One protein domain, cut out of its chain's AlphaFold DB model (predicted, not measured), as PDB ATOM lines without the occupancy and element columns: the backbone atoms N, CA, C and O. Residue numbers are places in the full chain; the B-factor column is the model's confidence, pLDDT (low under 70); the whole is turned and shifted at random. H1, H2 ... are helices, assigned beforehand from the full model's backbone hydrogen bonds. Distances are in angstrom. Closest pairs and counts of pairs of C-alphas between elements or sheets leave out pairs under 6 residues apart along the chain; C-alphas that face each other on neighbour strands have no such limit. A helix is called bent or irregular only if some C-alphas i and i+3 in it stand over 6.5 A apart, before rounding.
ATOM      1  N   THR A 447     150.371 152.850 100.053       80.81
ATOM      2  CA  THR A 447     150.658 153.224  98.659       80.81
ATOM      3  C   THR A 447     149.415 153.191  97.774       80.81
ATOM      4  O   THR A 447     149.504 153.425  96.569       80.81
ATOM      5  N   SER A 448     148.258 152.823  98.330       82.50
ATOM      6  CA  SER A 448     147.015 152.772  97.575       82.50
ATOM      7  C   SER A 448     146.446 154.174  97.372       82.50
ATOM      8  O   SER A 448     146.438 155.006  98.280       82.50
ATOM      9  N   ALA A 449     145.855 154.396  96.196       77.88
ATOM     10  CA  ALA A 449     145.140 155.636  95.899       77.88
ATOM     11  C   ALA A 449     144.008 155.922  96.908       77.88
ATOM     12  O   ALA A 449     143.698 157.076  97.178       77.88
ATOM     13  N   LEU A 450     143.419 154.877  97.503       77.69
ATOM     14  CA  LEU A 450     142.358 155.000  98.506       77.69
ATOM     15  C   LEU A 450     142.861 155.651  99.798       77.69
ATOM     16  O   LEU A 450     142.188 156.509 100.371       77.69
ATOM     17  N   TYR A 451     144.057 155.262 100.243       85.25
ATOM     18  CA  TYR A 451     144.692 155.861 101.409       85.25
ATOM     19  C   TYR A 451     145.153 157.295 101.118       85.25
ATOM     20  O   TYR A 451     144.961 158.173 101.959       85.25
ATOM     21  N   ASP A 452     145.687 157.564  99.924       82.56
ATOM     22  CA  ASP A 452     146.076 158.919  99.514       82.56
ATOM     23  C   ASP A 452     144.874 159.876  99.446       82.56
ATOM     24  O   ASP A 452     144.958 161.016  99.918       82.56
ATOM     25  N   GLU A 453     143.728 159.414  98.934       82.19
ATOM     26  CA  GLU A 453     142.467 160.163  98.961       82.19
ATOM     27  C   GLU A 453     142.024 160.459 100.399       82.19
ATOM     28  O   GLU A 453     141.754 161.618 100.734       82.19
ATOM     29  N   ALA A 454     142.010 159.444 101.270       86.06
ATOM     30  CA  ALA A 454     141.662 159.611 102.679       86.06
ATOM     31  C   ALA A 454     142.610 160.598 103.379       86.06
ATOM     32  O   ALA A 454     142.160 161.480 104.110       86.06
ATOM     33  N   ARG A 455     143.918 160.523 103.110       86.75
ATOM     34  CA  ARG A 455     144.929 161.446 103.638       86.75
ATOM     35  C   ARG A 455     144.695 162.887 103.177       86.75
ATOM     36  O   ARG A 455     144.822 163.807 103.985       86.75
ATOM     37  N   CYS A 456     144.345 163.104 101.912       82.94
ATOM     38  CA  CYS A 456     144.067 164.447 101.404       82.94
ATOM     39  C   CYS A 456     142.764 165.023 101.977       82.94
ATOM     40  O   CYS A 456     142.728 166.193 102.362       82.94
ATOM     41  N   VAL A 457     141.715 164.201 102.105       86.25
ATOM     42  CA  VAL A 457     140.470 164.576 102.798       86.25
ATOM     43  C   VAL A 457     140.758 164.948 104.253       86.25
ATOM     44  O   VAL A 457     140.269 165.964 104.748       86.25
ATOM     45  N   MET A 458     141.618 164.186 104.928       83.94
ATOM     46  CA  MET A 458     142.076 164.513 106.277       83.94
ATOM     47  C   MET A 458     142.788 165.864 106.333       83.94
ATOM     48  O   MET A 458     142.455 166.692 107.179       83.94
ATOM     49  N   GLY A 459     143.730 166.124 105.424       82.44
ATOM     50  CA  GLY A 459     144.408 167.420 105.315       82.44
ATOM     51  C   GLY A 459     143.421 168.586 105.184       82.44
ATOM     52  O   GLY A 459     143.484 169.549 105.956       82.44
ATOM     53  N   ALA A 460     142.425 168.433 104.308       83.62
ATOM     54  CA  ALA A 460     141.359 169.411 104.126       83.62
ATOM     55  C   ALA A 460     140.541 169.638 105.413       83.62
ATOM     56  O   ALA A 460     140.430 170.773 105.885       83.62
ATOM     57  N   LEU A 461     140.049 168.568 106.050       84.56
ATOM     58  CA  LEU A 461     139.283 168.652 107.301       84.56
ATOM     59  C   LEU A 461     140.081 169.304 108.444       84.56
ATOM     60  O   LEU A 461     139.494 169.969 109.305       84.56
ATOM     61  N   ARG A 462     141.415 169.163 108.445       84.12
ATOM     62  CA  ARG A 462     142.313 169.810 109.418       84.12
ATOM     63  C   ARG A 462     142.291 171.314 109.287       84.12
ATOM     64  O   ARG A 462     142.263 172.028 110.286       84.12
ATOM     65  N   ILE A 463     142.406 171.782 108.050       81.94
ATOM     66  CA  ILE A 463     142.480 173.203 107.737       81.94
ATOM     67  C   ILE A 463     141.119 173.839 108.011       81.94
ATOM     68  O   ILE A 463     141.078 174.899 108.632       81.94
ATOM     69  N   MET A 464     140.032 173.138 107.669       78.25
ATOM     70  CA  MET A 464     138.660 173.548 107.978       78.25
ATOM     71  C   MET A 464     138.439 173.784 109.477       78.25
ATOM     72  O   MET A 464     137.775 174.745 109.835       78.25
ATOM     73  N   GLY A 465     139.044 172.962 110.345       71.00
ATOM     74  CA  GLY A 465     138.869 173.020 111.804       71.00
ATOM     75  C   GLY A 465     139.631 174.075 112.574       71.00
ATOM     76  O   GLY A 465     139.421 174.224 113.779       71.00
ATOM     77  N   LYS A 466     140.569 174.766 111.928       72.31
ATOM     78  CA  LYS A 466     141.335 175.817 112.593       72.31
ATOM     79  C   LYS A 466     140.455 177.058 112.674       72.31
ATOM     80  O   LYS A 466     139.927 177.516 111.664       72.31
ATOM     81  N   SER A 467     140.307 177.616 113.879       59.59
ATOM     82  CA  SER A 467     139.599 178.885 114.051       59.59
ATOM     83  C   SER A 467     140.247 179.965 113.181       59.59
ATOM     84  O   SER A 467     141.448 179.927 112.902       59.59
ATOM     85  N   LYS A 494     143.451 164.286  92.873       65.25
ATOM     86  CA  LYS A 494     143.115 165.671  93.205       65.25
ATOM     87  C   LYS A 494     144.134 166.155  94.236       65.25
ATOM     88  O   LYS A 494     144.397 165.463  95.214       65.25
ATOM     89  N   THR A 495     144.719 167.328  94.019       75.31
ATOM     90  CA  THR A 495     145.655 167.910  94.995       75.31
ATOM     91  C   THR A 495     144.922 168.269  96.294       75.31
ATOM     92  O   THR A 495     143.725 168.560  96.269       75.31
ATOM     93  N   GLU A 496     145.625 168.287  97.431       72.75
ATOM     94  CA  GLU A 496     145.046 168.615  98.751       72.75
ATOM     95  C   GLU A 496     144.277 169.949  98.740       72.75
ATOM     96  O   GLU A 496     143.185 170.045  99.296       72.75
ATOM     97  N   ALA A 497     144.794 170.958  98.030       72.81
ATOM     98  CA  ALA A 497     144.139 172.257  97.872       72.81
ATOM     99  C   ALA A 497     142.834 172.175  97.056       72.81
ATOM    100  O   ALA A 497     141.838 172.789  97.423       72.81
ATOM    101  N   GLN A 498     142.807 171.371  95.988       78.19
ATOM    102  CA  GLN A 498     141.595 171.149  95.195       78.19
ATOM    103  C   GLN A 498     140.528 170.386  95.992       78.19
ATOM    104  O   GLN A 498     139.334 170.620  95.814       78.19
ATOM    105  N   ILE A 499     140.947 169.471  96.871       79.62
ATOM    106  CA  ILE A 499     140.042 168.751  97.773       79.62
ATOM    107  C   ILE A 499     139.495 169.697  98.845       79.62
ATOM    108  O   ILE A 499     138.301 169.655  99.110       79.62
ATOM    109  N   LEU A 500     140.311 170.596  99.402       81.38
ATOM    110  CA  LEU A 500     139.850 171.612 100.353       81.38
ATOM    111  C   LEU A 500     138.753 172.512  99.763       81.38
ATOM    112  O   LEU A 500     137.716 172.699 100.403       81.38
ATOM    113  N   ASP A 501     138.942 173.016  98.545       78.62
ATOM    114  CA  ASP A 501     137.941 173.858  97.874       78.62
ATOM    115  C   ASP A 501     136.657 173.082  97.538       78.62
ATOM    116  O   ASP A 501     135.565 173.642  97.553       78.62
ATOM    117  N   LEU A 502     136.766 171.779  97.257       81.12
ATOM    118  CA  LEU A 502     135.615 170.917  96.972       81.12
ATOM    119  C   LEU A 502     134.868 170.496  98.251       81.12
ATOM    120  O   LEU A 502     133.658 170.272  98.222       81.12
ATOM    121  N   MET A 503     135.585 170.377  99.370       78.44
ATOM    122  CA  MET A 503     135.036 169.964 100.660       78.44
ATOM    123  C   MET A 503     134.439 171.114 101.466       78.44
ATOM    124  O   MET A 503     133.459 170.891 102.177       78.44
ATOM    125  N   SER A 504     135.015 172.313 101.384       82.06
ATOM    126  CA  SER A 504     134.566 173.474 102.155       82.06
ATOM    127  C   SER A 504     133.478 174.268 101.431       82.06
ATOM    128  O   SER A 504     133.485 174.411 100.210       82.06
ATOM    129  N   ALA A 505     132.516 174.789 102.194       78.62
ATOM    130  CA  ALA A 505     131.575 175.784 101.688       78.62
ATOM    131  C   ALA A 505     132.270 177.146 101.494       78.62
ATOM    132  O   ALA A 505     133.297 177.435 102.118       78.62
ATOM    133  N   LEU A 506     131.690 178.028 100.666       73.00
ATOM    134  CA  LEU A 506     132.234 179.376 100.497       73.00
ATOM    135  C   LEU A 506     132.310 180.104 101.857       73.00
ATOM    136  O   LEU A 506     131.343 180.068 102.620       73.00
ATOM    137  N   PRO A 507     133.385 180.870 102.147       65.56
ATOM    138  CA  PRO A 507     133.550 181.547 103.439       65.56
ATOM    139  C   PRO A 507     132.411 182.505 103.827       65.56
ATOM    140  O   PRO A 507     132.246 182.806 105.006       65.56
ATOM    141  N   ARG A 508     131.630 182.981 102.844       62.41
ATOM    142  CA  ARG A 508     130.455 183.850 103.033       62.41
ATOM    143  C   ARG A 508     129.182 183.096 103.441       62.41
ATOM    144  O   ARG A 508     128.240 183.736 103.878       62.41
ATOM    145  N   GLN A 509     129.143 181.772 103.290       66.88
ATOM    146  CA  GLN A 509     127.929 180.955 103.393       66.88
ATOM    147  C   GLN A 509     127.950 179.966 104.578       66.88
ATOM    148  O   GLN A 509     127.295 178.929 104.529       66.88
ATOM    149  N   GLY A 510     128.690 180.258 105.656       61.78
ATOM    150  CA  GLY A 510     128.706 179.404 106.862       61.78
ATOM    151  C   GLY A 510     130.077 179.131 107.485       61.78
ATOM    152  O   GLY A 510     130.180 178.301 108.389       61.78
ATOM    153  N   GLY A 511     131.124 179.833 107.034       67.69
ATOM    154  CA  GLY A 511     132.466 179.771 107.614       67.69
ATOM    155  C   GLY A 511     133.285 178.527 107.219       67.69
ATOM    156  O   GLY A 511     132.780 177.614 106.572       67.69
ATOM    157  N   PRO A 512     134.573 178.469 107.612       66.06
ATOM    158  CA  PRO A 512     135.520 177.446 107.145       66.06
ATOM    159  C   PRO A 512     135.256 176.028 107.681       66.06
ATOM    160  O   PRO A 512     135.810 175.071 107.154       66.06
ATOM    161  N   ASN A 513     134.415 175.876 108.712       74.69
ATOM    162  CA  ASN A 513     134.120 174.583 109.343       74.69
ATOM    163  C   ASN A 513     133.024 173.777 108.619       74.69
ATOM    164  O   ASN A 513     132.773 172.632 108.992       74.69
ATOM    165  N   LYS A 514     132.347 174.373 107.630       83.69
ATOM    166  CA  LYS A 514     131.135 173.830 107.009       83.69
ATOM    167  C   LYS A 514     131.452 173.015 105.755       83.69
ATOM    168  O   LYS A 514     132.231 173.469 104.913       83.69
ATOM    169  N   LEU A 515     130.840 171.833 105.622       85.12
ATOM    170  CA  LEU A 515     130.958 171.019 104.410       85.12
ATOM    171  C   LEU A 515     130.148 171.617 103.246       85.12
ATOM    172  O   LEU A 515     129.110 172.244 103.450       85.12
ATOM    173  N   SER A 516     130.619 171.383 102.021       86.25
ATOM    174  CA  SER A 516     129.887 171.661 100.777       86.25
ATOM    175  C   SER A 516     128.599 170.825 100.666       86.25
ATOM    176  O   SER A 516     128.540 169.708 101.189       86.25
ATOM    177  N   ASP A 517     127.592 171.331  99.948       85.50
ATOM    178  CA  ASP A 517     126.255 170.726  99.807       85.50
ATOM    179  C   ASP A 517     126.311 169.256  99.347       85.50
ATOM    180  O   ASP A 517     125.703 168.367  99.949       85.50
ATOM    181  N   ASP A 518     127.105 168.972  98.312       83.81
ATOM    182  CA  ASP A 518     127.282 167.620  97.760       83.81
ATOM    183  C   ASP A 518     127.945 166.668  98.773       83.81
ATOM    184  O   ASP A 518     127.602 165.491  98.899       83.81
ATOM    185  N   GLN A 519     128.874 167.192  99.574       86.50
ATOM    186  CA  GLN A 519     129.598 166.398 100.564       86.50
ATOM    187  C   GLN A 519     128.753 166.149 101.821       86.50
ATOM    188  O   GLN A 519     128.824 165.055 102.389       86.50
ATOM    189  N   ALA A 520     127.924 167.112 102.232       86.81
ATOM    190  CA  ALA A 520     126.975 166.965 103.331       86.81
ATOM    191  C   ALA A 520     125.864 165.955 102.990       86.81
ATOM    192  O   ALA A 520     125.627 165.030 103.769       86.81
ATOM    193  N   THR A 521     125.251 166.062 101.804       88.00
ATOM    194  CA  THR A 521     124.215 165.117 101.336       88.00
ATOM    195  C   THR A 521     124.752 163.695 101.191       88.00
ATOM    196  O   THR A 521     124.118 162.748 101.654       88.00
ATOM    197  N   THR A 522     125.952 163.533 100.624       89.31
ATOM    198  CA  THR A 522     126.605 162.221 100.510       89.31
ATOM    199  C   THR A 522     126.847 161.588 101.880       89.31
ATOM    200  O   THR A 522     126.591 160.397 102.064       89.31
ATOM    201  N   THR A 523     127.305 162.382 102.853       88.81
ATOM    202  CA  THR A 523     127.588 161.895 104.212       88.81
ATOM    203  C   THR A 523     126.303 161.482 104.928       88.81
ATOM    204  O   THR A 523     126.258 160.394 105.495       88.81
ATOM    205  N   LEU A 524     125.234 162.282 104.838       88.38
ATOM    206  CA  LEU A 524     123.925 161.923 105.396       88.38
ATOM    207  C   LEU A 524     123.367 160.639 104.773       88.38
ATOM    208  O   LEU A 524     123.006 159.712 105.495       88.38
ATOM    209  N   ALA A 525     123.381 160.534 103.442       90.12
ATOM    210  CA  ALA A 525     122.900 159.344 102.746       90.12
ATOM    211  C   ALA A 525     123.714 158.087 103.105       90.12
ATOM    212  O   ALA A 525     123.190 156.974 103.106       90.12
ATOM    213  N   TRP A 526     125.009 158.230 103.397       90.06
ATOM    214  CA  TRP A 526     125.829 157.129 103.904       90.06
ATOM    215  C   TRP A 526     125.466 156.741 105.344       90.06
ATOM    216  O   TRP A 526     125.392 155.545 105.632       90.06
ATOM    217  N   MET A 527     125.215 157.713 106.228       88.12
ATOM    218  CA  MET A 527     124.799 157.447 107.612       88.12
ATOM    219  C   MET A 527     123.469 156.690 107.654       88.12
ATOM    220  O   MET A 527     123.363 155.697 108.372       88.12
ATOM    221  N   GLU A 528     122.497 157.108 106.837       87.81
ATOM    222  CA  GLU A 528     121.187 156.457 106.715       87.81
ATOM    223  C   GLU A 528     121.307 155.017 106.206       87.81
ATOM    224  O   GLU A 528     120.713 154.107 106.774       87.81
ATOM    225  N   ARG A 529     122.133 154.769 105.178       87.12
ATOM    226  CA  ARG A 529     122.347 153.410 104.644       87.12
ATOM    227  C   ARG A 529     122.989 152.457 105.649       87.12
ATOM    228  O   ARG A 529     122.746 151.257 105.581       87.12
ATOM    229  N   ASN A 530     123.836 152.976 106.536       82.56
ATOM    230  CA  ASN A 530     124.592 152.178 107.500       82.56
ATOM    231  C   ASN A 530     123.974 152.163 108.906       82.56
ATOM    232  O   ASN A 530     124.592 151.585 109.799       82.56
ATOM    233  N   ASN A 531     122.800 152.778 109.104       83.06
ATOM    234  CA  ASN A 531     122.140 152.947 110.406       83.06
ATOM    235  C   ASN A 531     123.089 153.486 111.494       83.06
ATOM    236  O   ASN A 531     123.108 153.003 112.624       83.06
ATOM    237  N   VAL A 532     123.919 154.475 111.144       82.38
ATOM    238  CA  VAL A 532     124.848 155.089 112.102       82.38
ATOM    239  C   VAL A 532     124.085 156.068 112.985       82.38
ATOM    240  O   VAL A 532     123.586 157.089 112.510       82.38
ATOM    241  N   GLU A 533     124.046 155.801 114.287       78.44
ATOM    242  CA  GLU A 533     123.458 156.740 115.235       78.44
ATOM    243  C   GLU A 533     124.304 158.009 115.403       78.44
ATOM    244  O   GLU A 533     125.532 157.984 115.555       78.44
ATOM    245  N   ASN A 534     123.623 159.156 115.386       82.88
ATOM    246  CA  ASN A 534     124.250 160.465 115.493       82.88
ATOM    247  C   ASN A 534     124.262 160.960 116.950       82.88
ATOM    248  O   ASN A 534     123.392 161.734 117.366       82.88
ATOM    249  N   ARG A 541     132.347 167.203 110.265       85.81
ATOM    250  CA  ARG A 541     133.716 166.806 109.919       85.81
ATOM    251  C   ARG A 541     134.075 165.429 110.475       85.81
ATOM    252  O   ARG A 541     134.732 164.654 109.787       85.81
ATOM    253  N   LEU A 542     133.610 165.106 111.687       86.62
ATOM    254  CA  LEU A 542     133.840 163.801 112.312       86.62
ATOM    255  C   LEU A 542     133.107 162.673 111.570       86.62
ATOM    256  O   LEU A 542     133.707 161.638 111.292       86.62
ATOM    257  N   HIS A 543     131.845 162.885 111.183       88.50
ATOM    258  CA  HIS A 543     131.093 161.892 110.401       88.50
ATOM    259  C   HIS A 543     131.665 161.727 109.001       88.50
ATOM    260  O   HIS A 543     131.767 160.603 108.511       88.50
ATOM    261  N   ARG A 544     132.118 162.826 108.382       88.75
ATOM    262  CA  ARG A 544     132.799 162.744 107.091       88.75
ATOM    263  C   ARG A 544     134.077 161.915 107.176       88.75
ATOM    264  O   ARG A 544     134.333 161.099 106.294       88.75
ATOM    265  N   LEU A 545     134.853 162.090 108.242       87.06
ATOM    266  CA  LEU A 545     136.015 161.248 108.493       87.06
ATOM    267  C   LEU A 545     135.620 159.772 108.654       87.06
ATOM    268  O   LEU A 545     136.195 158.906 107.996       87.06
ATOM    269  N   GLY A 546     134.631 159.482 109.503       87.12
ATOM    270  CA  GLY A 546     134.154 158.114 109.723       87.12
ATOM    271  C   GLY A 546     133.745 157.422 108.419       87.12
ATOM    272  O   GLY A 546     134.092 156.261 108.202       87.12
ATOM    273  N   MET A 547     133.097 158.161 107.513       88.81
ATOM    274  CA  MET A 547     132.731 157.674 106.184       88.81
ATOM    275  C   MET A 547     133.949 157.295 105.332       88.81
ATOM    276  O   MET A 547     133.968 156.203 104.769       88.81
ATOM    277  N   GLU A 548     134.964 158.159 105.232       87.00
ATOM    278  CA  GLU A 548     136.150 157.870 104.407       87.00
ATOM    279  C   GLU A 548     136.992 156.721 104.974       87.00
ATOM    280  O   GLU A 548     137.476 155.884 104.212       87.00
ATOM    281  N   ILE A 549     137.118 156.612 106.305       88.81
ATOM    282  CA  ILE A 549     137.813 155.474 106.932       88.81
ATOM    283  C   ILE A 549     137.071 154.177 106.623       88.81
ATOM    284  O   ILE A 549     137.690 153.206 106.188       88.81
ATOM    285  N   ARG A 550     135.745 154.151 106.801       86.69
ATOM    286  CA  ARG A 550     134.947 152.954 106.521       86.69
ATOM    287  C   ARG A 550     135.008 152.571 105.046       86.69
ATOM    288  O   ARG A 550     135.214 151.403 104.741       86.69
ATOM    289  N   LYS A 551     134.928 153.550 104.141       87.19
ATOM    290  CA  LYS A 551     135.097 153.340 102.698       87.19
ATOM    291  C   LYS A 551     136.467 152.735 102.379       87.19
ATOM    292  O   LYS A 551     136.533 151.763 101.634       87.19
ATOM    293  N   CYS A 552     137.543 153.248 102.980       84.69
ATOM    294  CA  CYS A 552     138.888 152.699 102.811       84.69
ATOM    295  C   CYS A 552     138.987 151.250 103.321       84.69
ATOM    296  O   CYS A 552     139.571 150.406 102.646       84.69
ATOM    297  N   VAL A 553     138.398 150.932 104.479       86.69
ATOM    298  CA  VAL A 553     138.408 149.573 105.055       86.69
ATOM    299  C   VAL A 553     137.585 148.597 104.211       86.69
ATOM    300  O   VAL A 553     138.051 147.496 103.914       86.69
ATOM    301  N   GLU A 554     136.381 148.983 103.795       84.19
ATOM    302  CA  GLU A 554     135.499 148.145 102.977       84.19
ATOM    303  C   GLU A 554     136.113 147.872 101.601       84.19
ATOM    304  O   GLU A 554     136.104 146.733 101.142       84.19
ATOM    305  N   GLN A 555     136.730 148.877 100.974       81.38
ATOM    306  CA  GLN A 555     137.386 148.720  99.676       81.38
ATOM    307  C   GLN A 555     138.733 147.992  99.768       81.38
ATOM    308  O   GLN A 555     139.084 147.260  98.847       81.38
ATOM    309  N   ALA A 556     139.484 148.117 100.864       77.88
ATOM    310  CA  ALA A 556     140.715 147.347 101.060       77.88
ATOM    311  C   ALA A 556     140.441 145.870 101.391       77.88
ATOM    312  O   ALA A 556     141.238 145.007 101.029       77.88
ATOM    313  N   THR A 557     139.317 145.577 102.056       75.38
ATOM    314  CA  THR A 557     138.956 144.223 102.516       75.38
ATOM    315  C   THR A 557     137.869 143.536 101.690       75.38
ATOM    316  O   THR A 557     137.391 142.467 102.079       75.38
ATOM    317  N   ALA A 558     137.457 144.118 100.559       76.88
ATOM    318  CA  ALA A 558     136.525 143.457  99.655       76.88
ATOM    319  C   ALA A 558     137.174 142.200  99.052       76.88
ATOM    320  O   ALA A 558     138.361 142.179  98.733       76.88
ATOM    321  N   THR A 559     136.385 141.135  98.898       57.12
ATOM    322  CA  THR A 559     136.851 139.826  98.406       57.12
ATOM    323  C   THR A 559     137.416 139.885  96.989       57.12
ATOM    324  O   THR A 559     138.264 139.072  96.640       57.12
ATOM    325  N   ASP A 560     136.987 140.877  96.207       51.84
ATOM    326  CA  ASP A 560     137.433 141.118  94.832       51.84
ATOM    327  C   ASP A 560     138.598 142.120  94.765       51.84
ATOM    328  O   ASP A 560     139.091 142.449  93.682       51.84
ATOM    329  N   SER A 561     139.054 142.634  95.912       56.72
ATOM    330  CA  SER A 561     140.149 143.590  95.947       56.72
ATOM    331  C   SER A 561     141.456 142.894  95.614       56.72
ATOM    332  O   SER A 561     141.936 142.017  96.340       56.72
ATOM    333  N   ALA A 562     142.078 143.364  94.530       51.72
ATOM    334  CA  ALA A 562     143.398 142.929  94.096       51.72
ATOM    335  C   ALA A 562     144.421 142.957  95.249       51.72
ATOM    336  O   ALA A 562     145.307 142.117  95.280       51.72
ATOM    337  N   LEU A 563     144.258 143.837  96.243       58.00
ATOM    338  CA  LEU A 563     145.156 143.987  97.396       58.00
ATOM    339  C   LEU A 563     145.227 142.769  98.338       58.00
ATOM    340  O   LEU A 563     146.252 142.582  98.985       58.00
ATOM    341  N   LEU A 564     144.178 141.939  98.434       62.41
ATOM    342  CA  LEU A 564     144.191 140.737  99.287       62.41
ATOM    343  C   LEU A 564     144.418 139.454  98.482       62.41
ATOM    344  O   LEU A 564     145.191 138.595  98.898       62.41
ATOM    345  N   VAL A 565     143.781 139.329  97.312       53.62
ATOM    346  CA  VAL A 565     143.841 138.105  96.491       53.62
ATOM    347  C   VAL A 565     145.161 137.988  95.716       53.62
ATOM    348  O   VAL A 565     145.636 136.876  95.482       53.62
ATOM    349  N   SER A 566     145.786 139.111  95.338       53.12
ATOM    350  CA  SER A 566     147.069 139.091  94.613       53.12
ATOM    351  C   SER A 566     148.297 139.033  95.524       53.12
ATOM    352  O   SER A 566     149.391 138.732  95.043       53.12
ATOM    353  N   ASN A 567     148.139 139.269  96.831       58.69
ATOM    354  CA  ASN A 567     149.273 139.376  97.736       58.69
ATOM    355  C   ASN A 567     149.744 137.994  98.233       58.69
ATOM    356  O   ASN A 567     148.993 137.214  98.827       58.69
ATOM    357  N   ALA A 568     151.023 137.688  97.997       51.53
ATOM    358  CA  ALA A 568     151.656 136.427  98.378       51.53
ATOM    359  C   ALA A 568     151.629 136.172  99.899       51.53
ATOM    360  O   ALA A 568     151.584 135.015 100.320       51.53
ATOM    361  N   LEU A 569     151.573 137.234 100.715       58.22
ATOM    362  CA  LEU A 569     151.579 137.162 102.183       58.22
ATOM    363  C   LEU A 569     150.371 136.423 102.774       58.22
ATOM    364  O   LEU A 569     150.504 135.743 103.790       58.22
ATOM    365  N   PHE A 570     149.205 136.523 102.132       63.53
ATOM    366  CA  PHE A 570     147.979 135.858 102.584       63.53
ATOM    367  C   PHE A 570     147.732 134.511 101.876       63.53
ATOM    368  O   PHE A 570     146.933 133.701 102.353       63.53
ATOM    369  N   ARG A 571     148.460 134.209 100.785       49.59
ATOM    370  CA  ARG A 571     148.376 132.914 100.078       49.59
ATOM    371  C   ARG A 571     149.012 131.764 100.864       49.59
ATOM    372  O   ARG A 571     148.457 130.670 100.850       49.59
ATOM    373  N   GLY A 691     138.507 135.651 110.541       70.06
ATOM    374  CA  GLY A 691     139.826 136.129 110.120       70.06
ATOM    375  C   GLY A 691     139.775 137.481 109.402       70.06
ATOM    376  O   GLY A 691     140.537 138.387 109.743       70.06
ATOM    377  N   LEU A 692     138.845 137.660 108.457       74.50
ATOM    378  CA  LEU A 692     138.644 138.935 107.757       74.50
ATOM    379  C   LEU A 692     138.139 140.037 108.689       74.50
ATOM    380  O   LEU A 692     138.581 141.177 108.584       74.50
ATOM    381  N   ASP A 693     137.261 139.715 109.633       77.25
ATOM    382  CA  ASP A 693     136.778 140.682 110.613       77.25
ATOM    383  C   ASP A 693     137.879 141.073 111.602       77.25
ATOM    384  O   ASP A 693     137.985 142.243 111.971       77.25
ATOM    385  N   ARG A 694     138.770 140.143 111.974       81.88
ATOM    386  CA  ARG A 694     139.996 140.471 112.717       81.88
ATOM    387  C   ARG A 694     140.899 141.404 111.908       81.88
ATOM    388  O   ARG A 694     141.345 142.414 112.448       81.88
ATOM    389  N   LEU A 695     141.106 141.123 110.621       83.31
ATOM    390  CA  LEU A 695     141.892 141.984 109.735       83.31
ATOM    391  C   LEU A 695     141.265 143.379 109.591       83.31
ATOM    392  O   LEU A 695     141.976 144.373 109.671       83.31
ATOM    393  N   ARG A 696     139.938 143.482 109.456       86.00
ATOM    394  CA  ARG A 696     139.209 144.764 109.424       86.00
ATOM    395  C   ARG A 696     139.385 145.552 110.716       86.00
ATOM    396  O   ARG A 696     139.627 146.758 110.656       86.00
ATOM    397  N   ARG A 697     139.304 144.891 111.877       85.75
ATOM    398  CA  ARG A 697     139.558 145.524 113.185       85.75
ATOM    399  C   ARG A 697     140.997 146.042 113.282       85.75
ATOM    400  O   ARG A 697     141.184 147.190 113.681       85.75
ATOM    401  N   ASN A 698     141.981 145.243 112.863       85.19
ATOM    402  CA  ASN A 698     143.397 145.628 112.840       85.19
ATOM    403  C   ASN A 698     143.663 146.777 111.854       85.19
ATOM    404  O   ASN A 698     144.329 147.748 112.189       85.19
ATOM    405  N   LEU A 699     143.095 146.725 110.650       87.75
ATOM    406  CA  LEU A 699     143.230 147.793 109.661       87.75
ATOM    407  C   LEU A 699     142.620 149.101 110.172       87.75
ATOM    408  O   LEU A 699     143.216 150.163 110.023       87.75
ATOM    409  N   THR A 700     141.452 149.028 110.811       88.38
ATOM    410  CA  THR A 700     140.791 150.201 111.393       88.38
ATOM    411  C   THR A 700     141.640 150.812 112.507       88.38
ATOM    412  O   THR A 700     141.776 152.032 112.559       88.38
ATOM    413  N   SER A 701     142.255 150.001 113.378       88.19
ATOM    414  CA  SER A 701     143.135 150.523 114.433       88.19
ATOM    415  C   SER A 701     144.411 151.156 113.871       88.19
ATOM    416  O   SER A 701     144.813 152.218 114.349       88.19
ATOM    417  N   LEU A 702     145.003 150.577 112.821       87.44
ATOM    418  CA  LEU A 702     146.166 151.141 112.130       87.44
ATOM    419  C   LEU A 702     145.830 152.456 111.415       87.44
ATOM    420  O   LEU A 702     146.544 153.441 111.595       87.44
ATOM    421  N   LEU A 703     144.720 152.507 110.671       87.44
ATOM    422  CA  LEU A 703     144.253 153.721 109.994       87.44
ATOM    423  C   LEU A 703     143.911 154.829 110.989       87.44
ATOM    424  O   LEU A 703     144.278 155.979 110.770       87.44
ATOM    425  N   LEU A 704     143.237 154.501 112.095       86.06
ATOM    426  CA  LEU A 704     142.953 155.481 113.136       86.06
ATOM    427  C   LEU A 704     144.242 155.989 113.781       86.06
ATOM    428  O   LEU A 704     144.387 157.198 113.930       86.06
ATOM    429  N   SER A 705     145.183 155.105 114.117       86.00
ATOM    430  CA  SER A 705     146.483 155.491 114.678       86.00
ATOM    431  C   SER A 705     147.249 156.440 113.749       86.00
ATOM    432  O   SER A 705     147.790 157.444 114.191       86.00
ATOM    433  N   ASP A 706     147.238 156.183 112.441       83.56
ATOM    434  CA  ASP A 706     147.977 156.991 111.467       83.56
ATOM    435  C   ASP A 706     147.273 158.323 111.137       83.56
ATOM    436  O   ASP A 706     147.892 159.388 111.100       83.56
ATOM    437  N   LEU A 707     145.953 158.286 110.926       78.88
ATOM    438  CA  LEU A 707     145.183 159.433 110.440       78.88
ATOM    439  C   LEU A 707     144.684 160.342 111.580       78.88
ATOM    440  O   LEU A 707     144.710 161.570 111.452       78.88
ATOM    441  N   THR A 708     144.221 159.790 112.709       71.56
ATOM    442  CA  THR A 708     143.541 160.591 113.754       71.56
ATOM    443  C   THR A 708     144.480 161.348 114.681       71.56
ATOM    444  O   THR A 708     144.065 162.376 115.224       71.56
ATOM    445  N   CYS A 709     145.750 160.938 114.782       64.88
ATOM    446  CA  CYS A 709     146.773 161.663 115.539       64.88
ATOM    447  C   CYS A 709     146.912 163.135 115.110       64.88
ATOM    448  O   CYS A 709     147.378 163.962 115.890       64.88
ATOM    449  N   VAL A 710     146.493 163.483 113.887       62.06
ATOM    450  CA  VAL A 710     146.707 164.807 113.286       62.06
ATOM    451  C   VAL A 710     145.459 165.711 113.307       62.06
ATOM    452  O   VAL A 710     145.606 166.937 113.252       62.06
ATOM    453  N   LEU A 711     144.244 165.147 113.394       61.41
ATOM    454  CA  LEU A 711     142.982 165.903 113.286       61.41
ATOM    455  C   LEU A 711     142.273 166.209 114.598       61.41
ATOM    456  O   LEU A 711     141.709 167.292 114.733       61.41
ATOM    457  N   PHE A 712     142.275 165.263 115.532       66.38
ATOM    458  CA  PHE A 712     141.450 165.332 116.739       66.38
ATOM    459  C   PHE A 712     142.282 165.146 118.009       66.38
ATOM    460  O   PHE A 712     141.770 164.643 119.007       66.38
TER     461      PHE A 712
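Overview. This is residues 447 to 467, 494 to 534, 541 to 571 and 691 to 712 of the 1057 residues of an uncharacterized protein of Hortaea thailandica (UniProt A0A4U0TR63). Three long helices, H1, H4 and H7, make a bundle: H1 and H4 lie side by side, their lines only 6 degrees apart and running opposite ways, and H7 packs on both at a slant. H2 crosses H1, H3 packs steeply on H4, and beyond the end of H4 a small tail holds H5 and H6, with residues 566 to 571 sticking out; a long loop, residues 504 to 516, reaches out at the opposite end. The printed part has 115 residues with seven named helices, H1 to H7 in chain order, and no named strand; the class is all helix. It is only just compact, close to loose, with a radius of gyration of the C-alphas of 15.6 A, and elongated, spanning 54 by 30 by 23 A.

Arrangement. Start with H1, residues 449 to 464, which touches three helices. H2, residues 496 to 503, touches it where the C-alphas of Ala 460 and Leu 500, the closest pair, are 4.6 A apart; their lines are only just about perpendicular, at 71 degrees. H4, residues 541 to 556, touches H1 at a shallow tilt of 6 degrees, opposite ways; the closest C-alphas, of Leu 450 and Cys 552, are 6.0 A apart. H4 also touches three helices, and H1 and H4 are the hubs. H3, residues 517 to 529, touches H4 with residues 523 to 526 alone, at a steep tilt of 63 degrees, the same way; look for its closest C-alphas at Thr 523 and Arg 544, 6.0 A apart. H7, residues 691 to 711, touches H4 with residues 696 to 703 alone, opposite ways at 38 degrees, only just a steep tilt; the closest C-alphas, of Val 553 and Arg 696, are 6.5 A apart. H7 touches H1 with residues 707 to 711 alone, the same way at a shallow tilt of 34.7 degrees, only just short of steep; the C-alphas of Arg 462 and Leu 711, the closest, are 5.5 A apart. H1, H4 and H7 form an up-and-down bundle, each running against the one before it in the chain. H5, residues 562 to 565, and H6, residues 568 to 571, touch no helix. H1 and H3 are apart, and H6 and H7 are apart. In H1, H2, H3 and H4 every O i to N i+4 pair is within hydrogen-bond range, in H7 14 of 17 are, and H5 and H6 are too short for such a pair.

Along the chain. Find C-alpha 449 at (145.140, 155.636, 95.899); from there H1 runs 22.6 A to C-alpha 464. H2 covers 10.3 A, and H3 runs 18.4 A from Asp 517 to Arg 529. At C-alpha 541, (133.716, 166.806, 109.919), H4 begins and runs 22.5 A to Ala 556. After the four residues of H5 and the four of H6, H7 runs 30.1 A from Gly 691 to C-alpha 711 at (142.982, 165.903, 113.286). H7 has a kink of 32 degrees near residue 705; it is neither bent nor irregular, but only just: C-alphas 706 and 709 are 6.3 A apart.

Size, cuts and confidence. The two C-alphas farthest apart, of Arg 508 and Arg 571, are 54.1 A apart. Look for three cuts: residues 468 to 493, 535 to 540 and 572 to 690 are not printed, with C-alpha gaps of 24.9 A, 12.7 A and 13.6 A. Of the links printed whole, H2 to H3 is long, with 13 residues, and H4 to H5 and H5 to H6 are tight. The mean pLDDT of the printed part is 77.9; it is under 70 at residues 467 and 494 and in residues 507 to 512, 559 to 571 and 709 to 712 of this model.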